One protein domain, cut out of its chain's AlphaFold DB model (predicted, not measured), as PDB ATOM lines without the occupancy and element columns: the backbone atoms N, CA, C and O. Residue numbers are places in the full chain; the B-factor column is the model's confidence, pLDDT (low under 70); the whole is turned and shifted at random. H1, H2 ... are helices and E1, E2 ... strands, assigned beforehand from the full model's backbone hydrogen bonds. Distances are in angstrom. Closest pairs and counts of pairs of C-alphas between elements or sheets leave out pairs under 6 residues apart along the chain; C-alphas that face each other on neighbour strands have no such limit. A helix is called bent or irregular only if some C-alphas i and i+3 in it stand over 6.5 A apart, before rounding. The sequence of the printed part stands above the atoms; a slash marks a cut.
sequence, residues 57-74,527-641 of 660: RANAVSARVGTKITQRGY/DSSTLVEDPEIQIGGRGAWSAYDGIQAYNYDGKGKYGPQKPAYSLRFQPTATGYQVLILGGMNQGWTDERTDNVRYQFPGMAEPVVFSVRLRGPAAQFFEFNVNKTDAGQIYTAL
ATOM      1  N   ARG A  57      17.291 -39.078 -16.095       39.16
ATOM      2  CA  ARG A  57      18.006 -39.429 -14.851       39.16
ATOM      3  C   ARG A  57      17.673 -40.784 -14.218       39.16
ATOM      4  O   ARG A  57      18.465 -41.236 -13.399       39.16
ATOM      5  N   ALA A  58      16.596 -41.467 -14.613       34.06
ATOM      6  CA  ALA A  58      16.307 -42.815 -14.099       34.06
ATOM      7  C   ALA A  58      17.290 -43.885 -14.628       34.06
ATOM      8  O   ALA A  58      17.704 -44.761 -13.875       34.06
ATOM      9  N   ASN A  59      17.716 -43.779 -15.894       31.75
ATOM     10  CA  ASN A  59      18.560 -44.792 -16.553       31.75
ATOM     11  C   ASN A  59      20.068 -44.468 -16.537       31.75
ATOM     12  O   ASN A  59      20.887 -45.348 -16.782       31.75
ATOM     13  N   ALA A  60      20.467 -43.226 -16.237       40.22
ATOM     14  CA  ALA A  60      21.885 -42.851 -16.201       40.22
ATOM     15  C   ALA A  60      22.655 -43.526 -15.045       40.22
ATOM     16  O   ALA A  60      23.823 -43.886 -15.197       40.22
ATOM     17  N   VAL A  61      21.989 -43.735 -13.902       43.31
ATOM     18  CA  VAL A  61      22.604 -44.283 -12.678       43.31
ATOM     19  C   VAL A  61      22.845 -45.796 -12.774       43.31
ATOM     20  O   VAL A  61      23.806 -46.288 -12.190       43.31
ATOM     21  N   SER A  62      22.034 -46.534 -13.540       44.47
ATOM     22  CA  SER A  62      22.200 -47.985 -13.734       44.47
ATOM     23  C   SER A  62      23.235 -48.355 -14.803       44.47
ATOM     24  O   SER A  62      23.732 -49.479 -14.796       44.47
ATOM     25  N   ALA A  63      23.576 -47.433 -15.710       53.44
ATOM     26  CA  ALA A  63      24.410 -47.718 -16.881       53.44
ATOM     27  C   ALA A  63      25.857 -47.185 -16.801       53.44
ATOM     28  O   ALA A  63      26.651 -47.470 -17.694       53.44
ATOM     29  N   ARG A  64      26.210 -46.391 -15.774       72.75
ATOM     30  CA  ARG A  64      27.507 -45.675 -15.665       72.75
ATOM     31  C   ARG A  64      27.828 -44.804 -16.895       72.75
ATOM     32  O   ARG A  64      28.986 -44.583 -17.256       72.75
ATOM     33  N   VAL A  65      26.787 -44.279 -17.536       72.94
ATOM     34  CA  VAL A  65      26.894 -43.407 -18.709       72.94
ATOM     35  C   VAL A  65      26.899 -41.950 -18.259       72.94
ATOM     36  O   VAL A  65      26.035 -41.523 -17.492       72.94
ATOM     37  N   GLY A  66      27.872 -41.186 -18.750       65.56
ATOM     38  CA  GLY A  66      27.872 -39.731 -18.675       65.56
ATOM     39  C   GLY A  66      27.313 -39.102 -19.942       65.56
ATOM     40  O   GLY A  66      27.407 -39.663 -21.035       65.56
ATOM     41  N   THR A  67      26.784 -37.893 -19.801       67.38
ATOM     42  CA  THR A  67      26.204 -37.134 -20.911       67.38
ATOM     43  C   THR A  67      27.133 -35.979 -21.263       67.38
ATOM     44  O   THR A  67      27.414 -35.138 -20.407       67.38
ATOM     45  N   LYS A  68      27.593 -35.889 -22.522       65.88
ATOM     46  CA  LYS A  68      28.142 -34.621 -23.036       65.88
ATOM     47  C   LYS A  68      27.003 -33.606 -23.030       65.88
ATOM     48  O   LYS A  68      25.962 -33.867 -23.633       65.88
ATOM     49  N   ILE A  69      27.211 -32.454 -22.403       64.50
ATOM     50  CA  ILE A  69      26.299 -31.318 -22.552       64.50
ATOM     51  C   ILE A  69      26.350 -30.905 -24.019       64.50
ATOM     52  O   ILE A  69      27.394 -30.504 -24.538       64.50
ATOM     53  N   THR A  70      25.242 -31.136 -24.718       56.59
ATOM     54  CA  THR A  70      25.144 -30.870 -26.145       56.59
ATOM     55  C   THR A  70      25.210 -29.375 -26.379       56.59
ATOM     56  O   THR A  70      24.411 -28.622 -25.819       56.59
ATOM     57  N   GLN A  71      26.132 -28.972 -27.255       59.88
ATOM     58  CA  GLN A  71      26.118 -27.633 -27.821       59.88
ATOM     59  C   GLN A  71      24.764 -27.446 -28.501       59.88
ATOM     60  O   GLN A  71      24.395 -28.222 -29.390       59.88
ATOM     61  N   ARG A  72      23.955 -26.510 -27.999       55.06
ATOM     62  CA  ARG A  72      22.606 -26.303 -28.524       55.06
ATOM     63  C   ARG A  72      22.727 -25.509 -29.811       55.06
ATOM     64  O   ARG A  72      23.266 -24.406 -29.816       55.06
ATOM     65  N   GLY A  73      22.177 -26.074 -30.885       55.50
ATOM     66  CA  GLY A  73      22.027 -25.372 -32.152       55.50
ATOM     67  C   GLY A  73      21.350 -24.025 -31.958       55.50
ATOM     68  O   GLY A  73      20.380 -23.910 -31.205       55.50
ATOM     69  N   TYR A  74      21.887 -23.025 -32.641       63.38
ATOM     70  CA  TYR A  74      21.396 -21.663 -32.613       63.38
ATOM     71  C   TYR A  74      21.315 -21.147 -34.054       63.38
ATOM     72  O   TYR A  74      22.057 -21.581 -34.944       63.38
ATOM     73  N   ASP A 527      28.205 -22.638  -7.407       87.50
ATOM     74  CA  ASP A 527      28.284 -21.968  -6.101       87.50
ATOM     75  C   ASP A 527      28.522 -22.937  -4.926       87.50
ATOM     76  O   ASP A 527      28.929 -22.512  -3.848       87.50
ATOM     77  N   SER A 528      28.267 -24.237  -5.115       86.81
ATOM     78  CA  SER A 528      28.277 -25.250  -4.044       86.81
ATOM     79  C   SER A 528      29.104 -26.508  -4.361       86.81
ATOM     80  O   SER A 528      29.041 -27.500  -3.633       86.81
ATOM     81  N   SER A 529      29.910 -26.461  -5.426       94.69
ATOM     82  CA  SER A 529      30.801 -27.541  -5.864       94.69
ATOM     83  C   SER A 529      32.264 -27.276  -5.514       94.69
ATOM     84  O   SER A 529      32.761 -26.150  -5.584       94.69
ATOM     85  N   THR A 530      32.986 -28.351  -5.212       96.38
ATOM     86  CA  THR A 530      34.442 -28.359  -5.061       96.38
ATOM     87  C   THR A 530      35.104 -28.456  -6.433       96.38
ATOM     88  O   THR A 530      34.720 -29.300  -7.241       96.38
ATOM     89  N   LEU A 531      36.107 -27.611  -6.690       97.25
ATOM     90  CA  LEU A 531      36.955 -27.673  -7.882       97.25
ATOM     91  C   LEU A 531      38.173 -28.571  -7.641       97.25
ATOM     92  O   LEU A 531      38.877 -28.433  -6.643       97.25
ATOM     93  N   VAL A 532      38.456 -29.421  -8.619       97.56
ATOM     94  CA  VAL A 532      39.710 -30.146  -8.810       97.56
ATOM     95  C   VAL A 532      40.387 -29.515 -10.024       97.56
ATOM     96  O   VAL A 532      39.962 -29.729 -11.162       97.56
ATOM     97  N   GLU A 533      41.405 -28.689  -9.769       95.25
ATOM     98  CA  GLU A 533      42.127 -27.965 -10.821       95.25
ATOM     99  C   GLU A 533      42.821 -28.964 -11.770       95.25
ATOM    100  O   GLU A 533      42.571 -28.932 -12.977       95.25
ATOM    101  N   ASP A 534      43.584 -29.914 -11.214       96.75
ATOM    102  CA  ASP A 534      44.447 -30.858 -11.941       96.75
ATOM    103  C   ASP A 534      44.133 -32.329 -11.579       96.75
ATOM    104  O   ASP A 534      44.813 -32.920 -10.737       96.75
ATOM    105  N   PRO A 535      43.084 -32.944 -12.162       97.06
ATOM    106  CA  PRO A 535      42.827 -34.375 -11.994       97.06
ATOM    107  C   PRO A 535      43.902 -35.222 -12.697       97.06
ATOM    108  O   PRO A 535      44.617 -34.743 -13.579       97.06
ATOM    109  N   GLU A 536      43.997 -36.505 -12.348       97.19
ATOM    110  CA  GLU A 536      44.904 -37.429 -13.035       97.19
ATOM    111  C   GLU A 536      44.353 -37.816 -14.411       97.19
ATOM    112  O   GLU A 536      43.159 -38.072 -14.564       97.19
ATOM    113  N   ILE A 537      45.221 -37.894 -15.419       97.06
ATOM    114  CA  ILE A 537      44.839 -38.129 -16.814       97.06
ATOM    115  C   ILE A 537      45.699 -39.247 -17.426       97.06
ATOM    116  O   ILE A 537      46.923 -39.262 -17.265       97.06
ATOM    117  N   GLN A 538      45.056 -40.148 -18.173       96.31
ATOM    118  CA  GLN A 538      45.675 -41.044 -19.157       96.31
ATOM    119  C   GLN A 538      45.346 -40.548 -20.568       96.31
ATOM    120  O   GLN A 538      44.199 -40.634 -21.025       96.31
ATOM    121  N   ILE A 539      46.364 -40.055 -21.272       92.50
ATOM    122  CA  ILE A 539      46.221 -39.493 -22.619       92.50
ATOM    123  C   ILE A 539      45.968 -40.627 -23.624       92.50
ATOM    124  O   ILE A 539      46.737 -41.585 -23.707       92.50
ATOM    125  N   GLY A 540      44.886 -40.534 -24.396       89.69
ATOM    126  CA  GLY A 540      44.445 -41.613 -25.284       89.69
ATOM    127  C   GLY A 540      43.923 -42.851 -24.539       89.69
ATOM    128  O   GLY A 540      43.942 -43.945 -25.103       89.69
ATOM    129  N   GLY A 541      43.543 -42.708 -23.263       88.25
ATOM    130  CA  GLY A 541      42.955 -43.772 -22.441       88.25
ATOM    131  C   GLY A 541      43.913 -44.908 -22.057       88.25
ATOM    132  O   GLY A 541      43.462 -45.996 -21.706       88.25
ATOM    133  N   ARG A 542      45.232 -44.684 -22.155       88.69
ATOM    134  CA  ARG A 542      46.278 -45.695 -21.933       88.69
ATOM    135  C   ARG A 542      47.537 -45.099 -21.298       88.69
ATOM    136  O   ARG A 542      47.731 -43.888 -21.309       88.69
ATOM    137  N   GLY A 543      48.421 -45.965 -20.804       89.50
ATOM    138  CA  GLY A 543      49.706 -45.573 -20.215       89.50
ATOM    139  C   GLY A 543      49.613 -45.168 -18.740       89.50
ATOM    140  O   GLY A 543      48.687 -45.561 -18.029       89.50
ATOM    141  N   ALA A 544      50.606 -44.414 -18.268       92.69
ATOM    142  CA  ALA A 544      50.667 -43.954 -16.884       92.69
ATOM    143  C   ALA A 544      49.652 -42.833 -16.605       92.69
ATOM    144  O   ALA A 544      49.386 -41.990 -17.463       92.69
ATOM    145  N   TRP A 545      49.130 -42.809 -15.379       95.75
ATOM    146  CA  TRP A 545      48.387 -41.668 -14.852       95.75
ATOM    147  C   TRP A 545      49.339 -40.503 -14.586       95.75
ATOM    148  O   TRP A 545      50.432 -40.696 -14.056       95.75
ATOM    149  N   SER A 546      48.922 -39.291 -14.945       95.25
ATOM    150  CA  SER A 546      49.659 -38.067 -14.627       95.25
ATOM    151  C   SER A 546      48.699 -36.917 -14.348       95.25
ATOM    152  O   SER A 546      47.759 -36.707 -15.111       95.25
ATOM    153  N   ALA A 547      48.928 -36.177 -13.266       94.81
ATOM    154  CA  ALA A 547      48.316 -34.871 -13.046       94.81
ATOM    155  C   ALA A 547      49.276 -33.791 -13.564       94.81
ATOM    156  O   ALA A 547      50.493 -33.924 -13.414       94.81
ATOM    157  N   TYR A 548      48.739 -32.760 -14.209       94.75
ATOM    158  CA  TYR A 548      49.520 -31.654 -14.758       94.75
ATOM    159  C   TYR A 548      48.650 -30.411 -14.978       94.75
ATOM    160  O   TYR A 548      47.445 -30.501 -15.237       94.75
ATOM    161  N   ASP A 549      49.292 -29.250 -14.880       94.31
ATOM    162  CA  ASP A 549      48.654 -27.939 -14.970       94.31
ATOM    163  C   ASP A 549      48.335 -27.516 -16.423       94.31
ATOM    164  O   ASP A 549      48.698 -28.175 -17.406       94.31
ATOM    165  N   GLY A 550      47.623 -26.396 -16.578       94.12
ATOM    166  CA  GLY A 550      47.283 -25.835 -17.887       94.12
ATOM    167  C   GLY A 550      48.499 -25.387 -18.709       94.12
ATOM    168  O   GLY A 550      48.493 -25.541 -19.926       94.12
ATOM    169  N   ILE A 551      49.580 -24.923 -18.074       92.31
ATOM    170  CA  ILE A 551      50.829 -24.516 -18.739       92.31
ATOM    171  C   ILE A 551      51.538 -25.742 -19.336       92.31
ATOM    172  O   ILE A 551      51.969 -25.725 -20.489       92.31
ATOM    173  N   GLN A 552      51.598 -26.840 -18.585       93.06
ATOM    174  CA  GLN A 552      52.124 -28.137 -19.013       93.06
ATOM    175  C   GLN A 552      51.259 -28.806 -20.089       93.06
ATOM    176  O   GLN A 552      51.785 -29.569 -20.904       93.06
ATOM    177  N   ALA A 553      49.953 -28.527 -20.113       94.06
ATOM    178  CA  ALA A 553      49.061 -28.963 -21.184       94.06
ATOM    179  C   ALA A 553      49.232 -28.133 -22.468       94.06
ATOM    180  O   ALA A 553      49.244 -28.691 -23.570       94.06
ATOM    181  N   TYR A 554      49.406 -26.817 -22.316       91.88
ATOM    182  CA  TYR A 554      49.630 -25.857 -23.397       91.88
ATOM    183  C   TYR A 554      51.035 -25.983 -24.009       91.88
ATOM    184  O   TYR A 554      51.221 -25.698 -25.190       91.88
ATOM    185  N   ASN A 555      52.007 -26.465 -23.227       88.94
ATOM    186  CA  ASN A 555      53.362 -26.845 -23.640       88.94
ATOM    187  C   ASN A 555      54.059 -25.798 -24.532       88.94
ATOM    188  O   ASN A 555      54.644 -26.121 -25.566       88.94
ATOM    189  N   TYR A 556      53.952 -24.527 -24.154       82.62
ATOM    190  CA  TYR A 556      54.565 -23.413 -24.871       82.62
ATOM    191  C   TYR A 556      55.892 -23.032 -24.220       82.62
ATOM    192  O   TYR A 556      55.960 -22.791 -23.010       82.62
ATOM    193  N   ASP A 557      56.963 -23.020 -25.009       76.31
ATOM    194  CA  ASP A 557      58.313 -22.781 -24.517       76.31
ATOM    195  C   ASP A 557      58.656 -21.282 -24.406       76.31
ATOM    196  O   ASP A 557      57.992 -20.392 -24.947       76.31
ATOM    197  N   GLY A 558      59.748 -20.989 -23.697       61.97
ATOM    198  CA  GLY A 558      60.255 -19.621 -23.536       61.97
ATOM    199  C   GLY A 558      60.821 -18.984 -24.810       61.97
ATOM    200  O   GLY A 558      61.254 -17.837 -24.764       61.97
ATOM    201  N   LYS A 559      60.838 -19.706 -25.937       62.75
ATOM    202  CA  LYS A 559      61.336 -19.264 -27.247       62.75
ATOM    203  C   LYS A 559      60.208 -19.090 -28.273       62.75
ATOM    204  O   LYS A 559      60.496 -18.886 -29.451       62.75
ATOM    205  N   GLY A 560      58.944 -19.139 -27.844       62.78
ATOM    206  CA  GLY A 560      57.785 -18.917 -28.712       62.78
ATOM    207  C   GLY A 560      57.385 -20.131 -29.555       62.78
ATOM    208  O   GLY A 560      56.739 -19.969 -30.592       62.78
ATOM    209  N   LYS A 561      57.751 -21.352 -29.143       70.81
ATOM    210  CA  LYS A 561      57.397 -22.595 -29.843       70.81
ATOM    211  C   LYS A 561      56.483 -23.476 -28.998       70.81
ATOM    212  O   LYS A 561      56.682 -23.632 -27.797       70.81
ATOM    213  N   TYR A 562      55.490 -24.084 -29.643       76.06
ATOM    214  CA  TYR A 562      54.668 -25.125 -29.027       76.06
ATOM    215  C   TYR A 562      55.382 -26.474 -29.143       76.06
ATOM    216  O   TYR A 562      55.760 -26.885 -30.241       76.06
ATOM    217  N   GLY A 563      55.549 -27.166 -28.018       81.88
ATOM    218  CA  GLY A 563      55.799 -28.602 -27.996       81.88
ATOM    219  C   GLY A 563      54.498 -29.402 -28.178       81.88
ATOM    220  O   GLY A 563      53.423 -28.820 -28.336       81.88
ATOM    221  N   PRO A 564      54.556 -30.746 -28.128       87.38
ATOM    222  CA  PRO A 564      53.368 -31.596 -28.214       87.38
ATOM    223  C   PRO A 564      52.361 -31.275 -27.100       87.38
ATOM    224  O   PRO A 564      52.651 -31.461 -25.915       87.38
ATOM    225  N   GLN A 565      51.185 -30.773 -27.473       89.94
ATOM    226  CA  GLN A 565      50.158 -30.337 -26.526       89.94
ATOM    227  C   GLN A 565      49.349 -31.524 -25.978       89.94
ATOM    228  O   GLN A 565      49.069 -32.495 -26.684       89.94
ATOM    229  N   LYS A 566      48.967 -31.451 -24.699       93.31
ATOM    230  CA  LYS A 566      48.246 -32.513 -23.966       93.31
ATOM    231  C   LYS A 566      46.771 -32.122 -23.776       93.31
ATOM    232  O   LYS A 566      46.466 -30.935 -23.860       93.31
ATOM    233  N   PRO A 567      45.834 -33.047 -23.482       94.44
ATOM    234  CA  PRO A 567      44.508 -32.649 -22.998       94.44
ATOM    235  C   PRO A 567      44.627 -31.734 -21.783       94.44
ATOM    236  O   PRO A 567      45.452 -32.013 -20.918       94.44
ATOM    237  N   ALA A 568      43.770 -30.726 -21.666       96.69
ATOM    238  CA  ALA A 568      43.538 -30.047 -20.396       96.69
ATOM    239  C   ALA A 568      42.167 -30.455 -19.863       96.69
ATOM    240  O   ALA A 568      41.170 -30.326 -20.575       96.69
ATOM    241  N   TYR A 569      42.133 -30.926 -18.617       97.69
ATOM    242  CA  TYR A 569      40.910 -31.231 -17.881       97.69
ATOM    243  C   TYR A 569      40.908 -30.528 -16.524       97.69
ATOM    244  O   TYR A 569      41.966 -30.323 -15.919       97.69
ATOM    245  N   SER A 570      39.705 -30.220 -16.047       98.31
ATOM    246  CA  SER A 570      39.405 -29.865 -14.659       98.31
ATOM    247  C   SER A 570      38.035 -30.444 -14.297       98.31
ATOM    248  O   SER A 570      37.171 -30.612 -15.161       98.31
ATOM    249  N   LEU A 571      37.826 -30.774 -13.027       97.38
ATOM    250  CA  LEU A 571      36.620 -31.459 -12.554       97.38
ATOM    251  C   LEU A 571      35.969 -30.648 -11.435       97.38
ATOM    252  O   LEU A 571      36.652 -30.094 -10.583       97.38
ATOM    253  N   ARG A 572      34.639 -30.594 -11.411       97.44
ATOM    254  CA  ARG A 572      33.858 -30.104 -10.275       97.44
ATOM    255  C   ARG A 572      32.958 -31.198  -9.749       97.44
ATOM    256  O   ARG A 572      32.405 -31.967 -10.534       97.44
ATOM    257  N   PHE A 573      32.775 -31.245  -8.437       96.44
ATOM    258  CA  PHE A 573      31.849 -32.186  -7.822       96.44
ATOM    259  C   PHE A 573      31.081 -31.592  -6.648       96.44
ATOM    260  O   PHE A 573      31.563 -30.697  -5.957       96.44
ATOM    261  N   GLN A 574      29.891 -32.131  -6.412       95.12
ATOM    262  CA  GLN A 574      29.055 -31.821  -5.260       95.12
ATOM    263  C   GLN A 574      28.550 -33.135  -4.642       95.12
ATOM    264  O   GLN A 574      28.026 -33.979  -5.378       95.12
ATOM    265  N   PRO A 575      28.697 -33.349  -3.320       92.38
ATOM    266  CA  PRO A 575      28.124 -34.512  -2.647       92.38
ATOM    267  C   PRO A 575      26.598 -34.563  -2.781       92.38
ATOM    268  O   PRO A 575      25.915 -33.548  -2.659       92.38
ATOM    269  N   THR A 576      26.061 -35.764  -2.975       89.12
ATOM    270  CA  THR A 576      24.623 -36.061  -2.931       89.12
ATOM    271  C   THR A 576      24.341 -37.103  -1.842       89.12
ATOM    272  O   THR A 576      25.260 -37.643  -1.219       89.12
ATOM    273  N   ALA A 577      23.063 -37.415  -1.598       86.88
ATOM    274  CA  ALA A 577      22.679 -38.425  -0.609       86.88
ATOM    275  C   ALA A 577      23.321 -39.805  -0.885       86.88
ATOM    276  O   ALA A 577      23.798 -40.463   0.038       86.88
ATOM    277  N   THR A 578      23.393 -40.213  -2.156       85.00
ATOM    278  CA  THR A 578      23.881 -41.534  -2.594       85.00
ATOM    279  C   THR A 578      25.307 -41.523  -3.153       85.00
ATOM    280  O   THR A 578      25.877 -42.585  -3.417       85.00
ATOM    281  N   GLY A 579      25.903 -40.346  -3.362       90.88
ATOM    282  CA  GLY A 579      26.953 -40.213  -4.365       90.88
ATOM    283  C   GLY A 579      27.550 -38.817  -4.501       90.88
ATOM    284  O   GLY A 579      27.636 -38.059  -3.536       90.88
ATOM    285  N   TYR A 580      27.936 -38.501  -5.735       92.69
ATOM    286  CA  TYR A 580      28.456 -37.217  -6.188       92.69
ATOM    287  C   TYR A 580      27.828 -36.855  -7.538       92.69
ATOM    288  O   TYR A 580      27.801 -37.683  -8.450       92.69
ATOM    289  N   GLN A 581      27.361 -35.614  -7.693       92.38
ATOM    290  CA  GLN A 581      27.164 -35.029  -9.020       92.38
ATOM    291  C   GLN A 581      28.522 -34.494  -9.475       92.38
ATOM    292  O   GLN A 581      29.189 -33.791  -8.714       92.38
ATOM    293  N   VAL A 582      28.940 -34.837 -10.692       94.31
ATOM    294  CA  VAL A 582      30.268 -34.521 -11.226       94.31
ATOM    295  C   VAL A 582      30.123 -33.851 -12.588       94.31
ATOM    296  O   VAL A 582      29.373 -34.323 -13.441       94.31
ATOM    297  N   LEU A 583      30.864 -32.767 -12.796       94.88
ATOM    298  CA  LEU A 583      30.966 -32.052 -14.063       94.88
ATOM    299  C   LEU A 583      32.444 -31.966 -14.457       94.88
ATOM    300  O   LEU A 583      33.252 -31.423 -13.706       94.88
ATOM    301  N   ILE A 584      32.805 -32.492 -15.625       96.50
ATOM    302  CA  ILE A 584      34.176 -32.446 -16.150       96.50
ATOM    303  C   ILE A 584      34.224 -31.466 -17.313       96.50
ATOM    304  O   ILE A 584      33.483 -31.633 -18.278       96.50
ATOM    305  N   LEU A 585      35.114 -30.481 -17.226       95.88
ATOM    306  CA  LEU A 585      35.536 -29.630 -18.335       95.88
ATOM    307  C   LEU A 585      36.761 -30.263 -19.000       95.88
ATOM    308  O   LEU A 585      37.706 -30.641 -18.306       95.88
ATOM    309  N   GLY A 586      36.776 -30.327 -20.331       94.69
ATOM    310  CA  GLY A 586      37.917 -30.806 -21.105       94.69
ATOM    311  C   GLY A 586      38.110 -30.103 -22.448       94.69
ATOM    312  O   GLY A 586      37.167 -29.560 -23.025       94.69
ATOM    313  N   GLY A 587      39.341 -30.149 -22.961       92.38
ATOM    314  CA  GLY A 587      39.682 -29.710 -24.316       92.38
ATOM    315  C   GLY A 587      41.099 -30.093 -24.747       92.38
ATOM    316  O   GLY A 587      41.928 -30.529 -23.942       92.38
ATOM    317  N   MET A 588      41.373 -29.928 -26.039       90.62
ATOM    318  CA  MET A 588      42.660 -30.188 -26.690       90.62
ATOM    319  C   MET A 588      42.785 -29.282 -27.921       90.62
ATOM    320  O   MET A 588      41.786 -29.045 -28.590       90.62
ATOM    321  N   ASN A 589      43.995 -28.848 -28.283       88.69
ATOM    322  CA  ASN A 589      44.256 -28.446 -29.665       88.69
ATOM    323  C   ASN A 589      44.221 -29.672 -30.583       88.69
ATOM    324  O   ASN A 589      45.132 -30.499 -30.553       88.69
ATOM    325  N   GLN A 590      43.152 -29.780 -31.358       86.44
ATOM    326  CA  GLN A 590      42.936 -30.797 -32.377       86.44
ATOM    327  C   GLN A 590      42.068 -30.195 -33.489       86.44
ATOM    328  O   GLN A 590      41.370 -29.198 -33.268       86.44
ATOM    329  N   GLY A 591      42.117 -30.781 -34.683       83.31
ATOM    330  CA  GLY A 591      41.308 -30.365 -35.821       83.31
ATOM    331  C   GLY A 591      39.809 -30.462 -35.536       83.31
ATOM    332  O   GLY A 591      39.360 -31.198 -34.661       83.31
ATOM    333  N   TRP A 592      39.009 -29.717 -36.298       78.25
ATOM    334  CA  TRP A 592      37.556 -29.610 -36.113       78.25
ATOM    335  C   TRP A 592      36.813 -30.949 -36.095       78.25
ATOM    336  O   TRP A 592      35.827 -31.095 -35.375       78.25
ATOM    337  N   THR A 593      37.303 -31.920 -36.864       78.12
ATOM    338  CA  THR A 593      36.745 -33.271 -36.979       78.12
ATOM    339  C   THR A 593      37.440 -34.311 -36.102       78.12
ATOM    340  O   THR A 593      36.999 -35.458 -36.068       78.12
ATOM    341  N   ASP A 594      38.519 -33.941 -35.415       84.31
ATOM    342  CA  ASP A 594      39.351 -34.884 -34.674       84.31
ATOM    343  C   ASP A 594      38.646 -35.328 -33.392       84.31
ATOM    344  O   ASP A 594      38.031 -34.523 -32.683       84.31
ATOM    345  N   GLU A 595      38.772 -36.616 -33.076       86.38
ATOM    346  CA  GLU A 595      38.264 -37.217 -31.847       86.38
ATOM    347  C   GLU A 595      39.391 -37.879 -31.053       86.38
ATOM    348  O   GLU A 595      40.186 -38.648 -31.601       86.38
ATOM    349  N   ARG A 596      39.398 -37.675 -29.734       87.50
ATOM    350  CA  ARG A 596      40.235 -38.452 -28.814       87.50
ATOM    351  C   ARG A 596      39.466 -38.810 -27.553       87.50
ATOM    352  O   ARG A 596      38.839 -37.952 -26.938       87.50
ATOM    353  N   THR A 597      39.551 -40.073 -27.146       92.19
ATOM    354  CA  THR A 597      39.120 -40.515 -25.816       92.19
ATOM    355  C   THR A 597      40.308 -40.487 -24.860       92.19
ATOM    356  O   THR A 597      41.319 -41.137 -25.118       92.19
ATOM    357  N   ASP A 598      40.175 -39.760 -23.756       95.00
ATOM    358  CA  ASP A 598      41.093 -39.800 -22.617       95.00
ATOM    359  C   ASP A 598      40.375 -40.402 -21.408       95.00
ATOM    360  O   ASP A 598      39.145 -40.352 -21.324       95.00
ATOM    361  N   ASN A 599      41.133 -40.923 -20.444       96.62
ATOM    362  CA  ASN A 599      40.569 -41.240 -19.134       96.62
ATOM    363  C   ASN A 599      41.002 -40.167 -18.130       96.62
ATOM    364  O   ASN A 599      42.186 -39.837 -18.050       96.62
ATOM    365  N   VAL A 600      40.053 -39.660 -17.348       97.19
ATOM    366  CA  VAL A 600      40.273 -38.749 -16.216       97.19
ATOM    367  C   VAL A 600      39.970 -39.515 -14.932       97.19
ATOM    368  O   VAL A 600      38.958 -40.207 -14.869       97.19
ATOM    369  N   ARG A 601      40.814 -39.420 -13.906       96.00
ATOM    370  CA  ARG A 601      40.652 -40.134 -12.632       96.00
ATOM    371  C   ARG A 601      40.660 -39.167 -11.458       96.00
ATOM    372  O   ARG A 601      41.437 -38.212 -11.427       96.00
ATOM    373  N   TYR A 602      39.789 -39.430 -10.488       95.94
ATOM    374  CA  TYR A 602      39.758 -38.685  -9.235       95.94
ATOM    375  C   TYR A 602      39.324 -39.553  -8.049       95.94
ATOM    376  O   TYR A 602      38.431 -40.397  -8.160       95.94
ATOM    377  N   GLN A 603      39.956 -39.316  -6.900       94.56
ATOM    378  CA  GLN A 603      39.625 -39.946  -5.629       94.56
ATOM    379  C   GLN A 603      38.624 -39.075  -4.863       94.56
ATOM    380  O   GLN A 603      38.996 -38.077  -4.248       94.56
ATOM    381  N   PHE A 604      37.347 -39.460  -4.871       94.12
ATOM    382  CA  PHE A 604      36.338 -38.768  -4.069       94.12
ATOM    383  C   PHE A 604      36.504 -39.084  -2.570       94.12
ATOM    384  O   PHE A 604      36.867 -40.215  -2.221       94.12
ATOM    385  N   PRO A 605      36.207 -38.129  -1.665       90.56
ATOM    386  CA  PRO A 605      36.236 -38.383  -0.228       90.56
ATOM    387  C   PRO A 605      35.336 -39.568   0.165       90.56
ATOM    388  O   PRO A 605      34.213 -39.699  -0.321       90.56
ATOM    389  N   GLY A 606      35.814 -40.447   1.048       86.19
ATOM    390  CA  GLY A 606      35.022 -41.574   1.560       86.19
ATOM    391  C   GLY A 606      34.711 -42.695   0.555       86.19
ATOM    392  O   GLY A 606      33.876 -43.543   0.861       86.19
ATOM    393  N   MET A 607      35.357 -42.726  -0.614       90.31
ATOM    394  CA  MET A 607      35.390 -43.899  -1.500       90.31
ATOM    395  C   MET A 607      36.730 -44.628  -1.326       90.31
ATOM    396  O   MET A 607      37.751 -43.976  -1.130       90.31
ATOM    397  N   ALA A 608      36.734 -45.962  -1.380       88.50
ATOM    398  CA  ALA A 608      37.945 -46.761  -1.141       88.50
ATOM    399  C   ALA A 608      38.939 -46.751  -2.318       88.50
ATOM    400  O   ALA A 608      40.138 -46.870  -2.105       88.50
ATOM    401  N   GLU A 609      38.428 -46.589  -3.539       91.00
ATOM    402  CA  GLU A 609      39.187 -46.603  -4.792       91.00
ATOM    403  C   GLU A 609      38.726 -45.434  -5.679       91.00
ATOM    404  O   GLU A 609      37.541 -45.067  -5.630       91.00
ATOM    405  N   PRO A 610      39.610 -44.861  -6.515       93.06
ATOM    406  CA  PRO A 610      39.283 -43.713  -7.342       93.06
ATOM    407  C   PRO A 610      38.354 -44.098  -8.495       93.06
ATOM    408  O   PRO A 610      38.354 -45.226  -8.985       93.06
ATOM    409  N   VAL A 611      37.574 -43.129  -8.963       94.62
ATOM    410  CA  VAL A 611      36.647 -43.307 -10.087       94.62
ATOM    411  C   VAL A 611      37.298 -42.803 -11.367       94.62
ATOM    412  O   VAL A 611      37.990 -41.781 -11.362       94.62
ATOM    413  N   VAL A 612      37.071 -43.524 -12.463       95.81
ATOM    414  CA  VAL A 612      37.597 -43.201 -13.789       95.81
ATOM    415  C   VAL A 612      36.463 -42.740 -14.703       95.81
ATOM    416  O   VAL A 612      35.395 -43.342 -14.747       95.81
ATOM    417  N   PHE A 613      36.715 -41.691 -15.476       96.00
ATOM    418  CA  PHE A 613      35.809 -41.122 -16.463       96.00
ATOM    419  C   PHE A 613      36.469 -41.207 -17.838       96.00
ATOM    420  O   PHE A 613      37.412 -40.468 -18.121       96.00
ATOM    421  N   SER A 614      35.995 -42.112 -18.690       94.81
ATOM    422  CA  SER A 614      36.415 -42.196 -20.087       94.81
ATOM    423  C   SER A 614      35.603 -41.194 -20.908       94.81
ATOM    424  O   SER A 614      34.396 -41.359 -21.112       94.81
ATOM    425  N   VAL A 615      36.252 -40.110 -21.323       91.38
ATOM    426  CA  VAL A 615      35.627 -38.946 -21.963       91.38
ATOM    427  C   VAL A 615      36.189 -38.762 -23.362       91.38
ATOM    428  O   VAL A 615      37.404 -38.749 -23.559       91.38
ATOM    429  N   ARG A 616      35.308 -38.619 -24.355       90.06
ATOM    430  CA  ARG A 616      35.719 -38.316 -25.727       90.06
ATOM    431  C   ARG A 616      35.572 -36.831 -26.037       90.06
ATOM    432  O   ARG A 616      34.457 -36.322 -26.133       90.06
ATOM    433  N   LEU A 617      36.705 -36.172 -26.258       87.88
ATOM    434  CA  LEU A 617      36.778 -34.834 -26.831       87.88
ATOM    435  C   LEU A 617      36.628 -34.905 -28.348       87.88
ATOM    436  O   LEU A 617      37.228 -35.767 -28.990       87.88
ATOM    437  N   ARG A 618      35.906 -33.937 -28.912       82.00
ATOM    438  CA  ARG A 618      35.871 -33.666 -30.353       82.00
ATOM    439  C   ARG A 618      36.140 -32.196 -30.654       82.00
ATOM    440  O   ARG A 618      35.511 -31.343 -30.033       82.00
ATOM    441  N   GLY A 619      37.001 -31.904 -31.624       83.12
ATOM    442  CA  GLY A 619      37.316 -30.529 -32.011       83.12
ATOM    443  C   GLY A 619      38.008 -29.717 -30.903       83.12
ATOM    444  O   GLY A 619      38.278 -30.249 -29.819       83.12
ATOM    445  N   PRO A 620      38.302 -28.430 -31.157       85.00
ATOM    446  CA  PRO A 620      39.113 -27.602 -30.261       85.00
ATOM    447  C   PRO A 620      38.330 -26.871 -29.159       85.00
ATOM    448  O   PRO A 620      38.927 -26.325 -28.232       85.00
ATOM    449  N   ALA A 621      36.999 -26.828 -29.253       87.31
ATOM    450  CA  ALA A 621      36.158 -26.119 -28.294       87.31
ATOM    451  C   ALA A 621      36.113 -26.814 -26.919       87.31
ATOM    452  O   ALA A 621      36.180 -28.045 -26.814       87.31
ATOM    453  N   ALA A 622      35.925 -26.010 -25.869       90.50
ATOM    454  CA  ALA A 622      35.670 -26.492 -24.516       90.50
ATOM    455  C   ALA A 622      34.433 -27.407 -24.472       90.50
ATOM    456  O   ALA A 622      33.384 -27.087 -25.037       90.50
ATOM    457  N   GLN A 623      34.546 -28.546 -23.788       88.81
ATOM    458  CA  GLN A 623      33.483 -29.545 -23.684       88.81
ATOM    459  C   GLN A 623      33.215 -29.922 -22.236       88.81
ATOM    460  O   GLN A 623      34.145 -30.054 -21.440       88.81
ATOM    461  N   PHE A 624      31.937 -30.123 -21.924       88.50
ATOM    462  CA  PHE A 624      31.474 -30.488 -20.592       88.50
ATOM    463  C   PHE A 624      30.784 -31.849 -20.591       88.50
ATOM    464  O   PHE A 624      29.976 -32.152 -21.474       88.50
ATOM    465  N   PHE A 625      31.069 -32.641 -19.563       89.38
ATOM    466  CA  PHE A 625      30.508 -33.974 -19.357       89.38
ATOM    467  C   PHE A 625      29.911 -34.067 -17.950       89.38
ATOM    468  O   PHE A 625      30.625 -33.855 -16.967       89.38
ATOM    469  N   GLU A 626      28.615 -34.367 -17.846       89.38
ATOM    470  CA  GLU A 626      27.926 -34.595 -16.568       89.38
ATOM    471  C   GLU A 626      27.881 -36.094 -16.242       89.38
ATOM    472  O   GLU A 626      27.503 -36.917 -17.081       89.38
ATOM    473  N   PHE A 627      28.202 -36.432 -14.993       89.88
ATOM    474  CA  PHE A 627      28.103 -37.775 -14.429       89.88
ATOM    475  C   PHE A 627      27.407 -37.737 -13.062       89.88
ATOM    476  O   PHE A 627      27.514 -36.765 -12.314       89.88
ATOM    477  N   ASN A 628      26.735 -38.834 -12.708       90.06
ATOM    478  CA  ASN A 628      26.257 -39.087 -11.349       90.06
ATOM    479  C   ASN A 628      26.953 -40.354 -10.847       90.06
ATOM    480  O   ASN A 628      26.755 -41.429 -11.411       90.06
ATOM    481  N   VAL A 629      27.798 -40.207  -9.828       90.94
ATOM    482  CA  VAL A 629      28.676 -41.260  -9.305       90.94
ATOM    483  C   VAL A 629      28.119 -41.770  -7.986       90.94
ATOM    484  O   VAL A 629      27.914 -40.964  -7.083       90.94
ATOM    485  N   ASN A 630      27.894 -43.074  -7.827       88.88
ATOM    486  CA  ASN A 630      27.450 -43.628  -6.542       88.88
ATOM    487  C   ASN A 630      28.651 -43.888  -5.624       88.88
ATOM    488  O   ASN A 630      29.713 -44.297  -6.091       88.88
ATOM    489  N   LYS A 631      28.478 -43.761  -4.301       86.25
ATOM    490  CA  LYS A 631      29.542 -44.109  -3.329       86.25
ATOM    491  C   LYS A 631      29.972 -45.582  -3.402       86.25
ATOM    492  O   LYS A 631      31.083 -45.912  -3.004       86.25
ATOM    493  N   THR A 632      29.107 -46.453  -3.922       85.75
ATOM    494  CA  THR A 632      29.366 -47.883  -4.148       85.75
ATOM    495  C   THR A 632      30.149 -48.179  -5.429       85.75
ATOM    496  O   THR A 632      30.677 -49.277  -5.562       85.75
ATOM    497  N   ASP A 633      30.258 -47.233  -6.367       87.25
ATOM    498  CA  ASP A 633      30.972 -47.406  -7.642       87.25
ATOM    499  C   ASP A 633      32.481 -47.087  -7.512       87.25
ATOM    500  O   ASP A 633      33.104 -46.511  -8.406       87.25
ATOM    501  N   ALA A 634      33.096 -47.479  -6.393       83.44
ATOM    502  CA  ALA A 634      34.541 -47.373  -6.191       83.44
ATOM    503  C   ALA A 634      35.308 -48.221  -7.227       83.44
ATOM    504  O   ALA A 634      34.922 -49.355  -7.533       83.44
ATOM    505  N   GLY A 635      36.370 -47.650  -7.805       83.69
ATOM    506  CA  GLY A 635      37.179 -48.296  -8.847       83.69
ATOM    507  C   GLY A 635      36.489 -48.453 -10.211       83.69
ATOM    508  O   GLY A 635      37.037 -49.113 -11.092       83.69
ATOM    509  N   GLN A 636      35.286 -47.900 -10.408       90.12
ATOM    510  CA  GLN A 636      34.514 -48.099 -11.639       90.12
ATOM    511  C   GLN A 636      34.834 -47.062 -12.722       90.12
ATOM    512  O   GLN A 636      35.280 -45.945 -12.446       90.12
ATOM    513  N   ILE A 637      34.552 -47.445 -13.970       91.38
ATOM    514  CA  ILE A 637      34.671 -46.585 -15.150       91.38
ATOM    515  C   ILE A 637      33.280 -46.077 -15.542       91.38
ATOM    516  O   ILE A 637      32.380 -46.868 -15.827       91.38
ATOM    517  N   TYR A 638      33.131 -44.758 -15.611       92.56
ATOM    518  CA  TYR A 638      32.019 -44.074 -16.261       92.56
ATOM    519  C   TYR A 638      32.435 -43.639 -17.662       92.56
ATOM    520  O   TYR A 638      33.579 -43.240 -17.868       92.56
ATOM    521  N   THR A 639      31.525 -43.687 -18.632       89.00
ATOM    522  CA  THR A 639      31.863 -43.409 -20.040       89.00
ATOM    523  C   THR A 639      30.941 -42.357 -20.648       89.00
ATOM    524  O   THR A 639      29.723 -42.466 -20.534       89.00
ATOM    525  N   ALA A 640      31.515 -41.359 -21.327       86.06
ATOM    526  CA  ALA A 640      30.786 -40.353 -22.098       86.06
ATOM    527  C   ALA A 640      31.327 -40.279 -23.538       86.06
ATOM    528  O   ALA A 640      32.373 -39.679 -23.803       86.06
ATOM    529  N   LEU A 641      30.590 -40.890 -24.471       77.19
ATOM    530  CA  LEU A 641      30.861 -40.846 -25.910       77.19
ATOM    531  C   LEU A 641      29.770 -40.000 -26.592       77.19
ATOM    532  O   LEU A 641      28.626 -40.450 -26.671       77.19
TER     533      LEU A 641
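What this domain is: This is residues 57 to 74 and 527 to 641 of the 660 residues of an uncharacterized protein of Spirosoma taeanense (UniProt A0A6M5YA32). Look for a sandwich, two sheets face to face with their strands crossed at 39 degrees: E1, E3, E4 and E7 make one layer, E2, E5, E6 and E8 the other. Short H1 only grazes the first sheet beside E7, near one end of the longest axis, and the loop of residues 555 to 567 reaches away from the sandwich toward the other. The printed part has 133 residues, with two named helices and eight named strands in the order H1, E1, E2, H2, E3, E4, E5, E6, E7, E8. The first sheet, E1 - E3 - E4 - E7, is antiparallel and the second, E2 - E5 - E6 - E8, is mixed; the class is mostly strand, though under half of the residues are in named elements. The whole is compact, with a radius of gyration of the C-alphas of 15.2 A and spans of 50 by 37 by 31 A.

How they stand to each other: Start at H1, residues 57 to 63, which grazes the first sheet; the closest C-alphas of H1 and E7, residues 623 to 630, are those of Val 61 and Asn 628, 6.5 A apart. Next, residues 67 to 68 pair antiparallel with residues 625 to 626. Beyond the cut, edge strand E1, residues 530 to 532, is antiparallel to E3, residues 568 to 575, with N 530 and O 573 at 2.8 A. Edge strand E2, residues 536 to 538, is antiparallel to E5, residues 595 to 602, with N 538 and O 599 at 2.9 A. H2, residues 550 to 554, only grazes the first sheet; Ala 553 and Ala 568 are the closest C-alphas of H2 and E3, 5.7 A apart. E3 and E4, residues 579 to 587, form a hairpin, with N 572 and O 583 at 2.8 A. E4 is antiparallel to E7, with N 580 and O 629 at 2.8 A. E5 and E6, residues 611 to 618, form a hairpin, with N 600 and O 613 at 2.9 A. E6 and E8, residues 637 to 640, are parallel, with N 638 and O 612 at 2.8 A. In H2 every O i to N i+4 pair is within hydrogen-bond range; in H1 0 of 3 are, and 0 of 4 O i to N i+3 pairs.

Where its parts are: Find C-alpha 57, where H1 begins, at (18.006, -39.429, -14.851); H1 is only just irregular, C-alphas 58 and 61 being 6.6 A apart. From C-alpha 568 at (43.538, -30.047, -20.396), E3 runs 23.9 A. E4 runs 25.9 A, E5 22.7 A, E6 22.5 A and E7 23.0 A. E8 ends at C-alpha 640, (30.786, -40.353, -22.098).

The domain as a whole: The two farthest C-alphas, those of Ala 58 and Lys 559, are 52.5 A apart. Residues 75 to 526 are not printed, and C-alphas 74 and 527 are 27.4 A apart across the cut. The links E2 to H2 and H2 to E3 are long. Expect pLDDT under 70 at residues 57 to 63, 66 to 74 and 558 to 560; the mean of the printed part is 85.2.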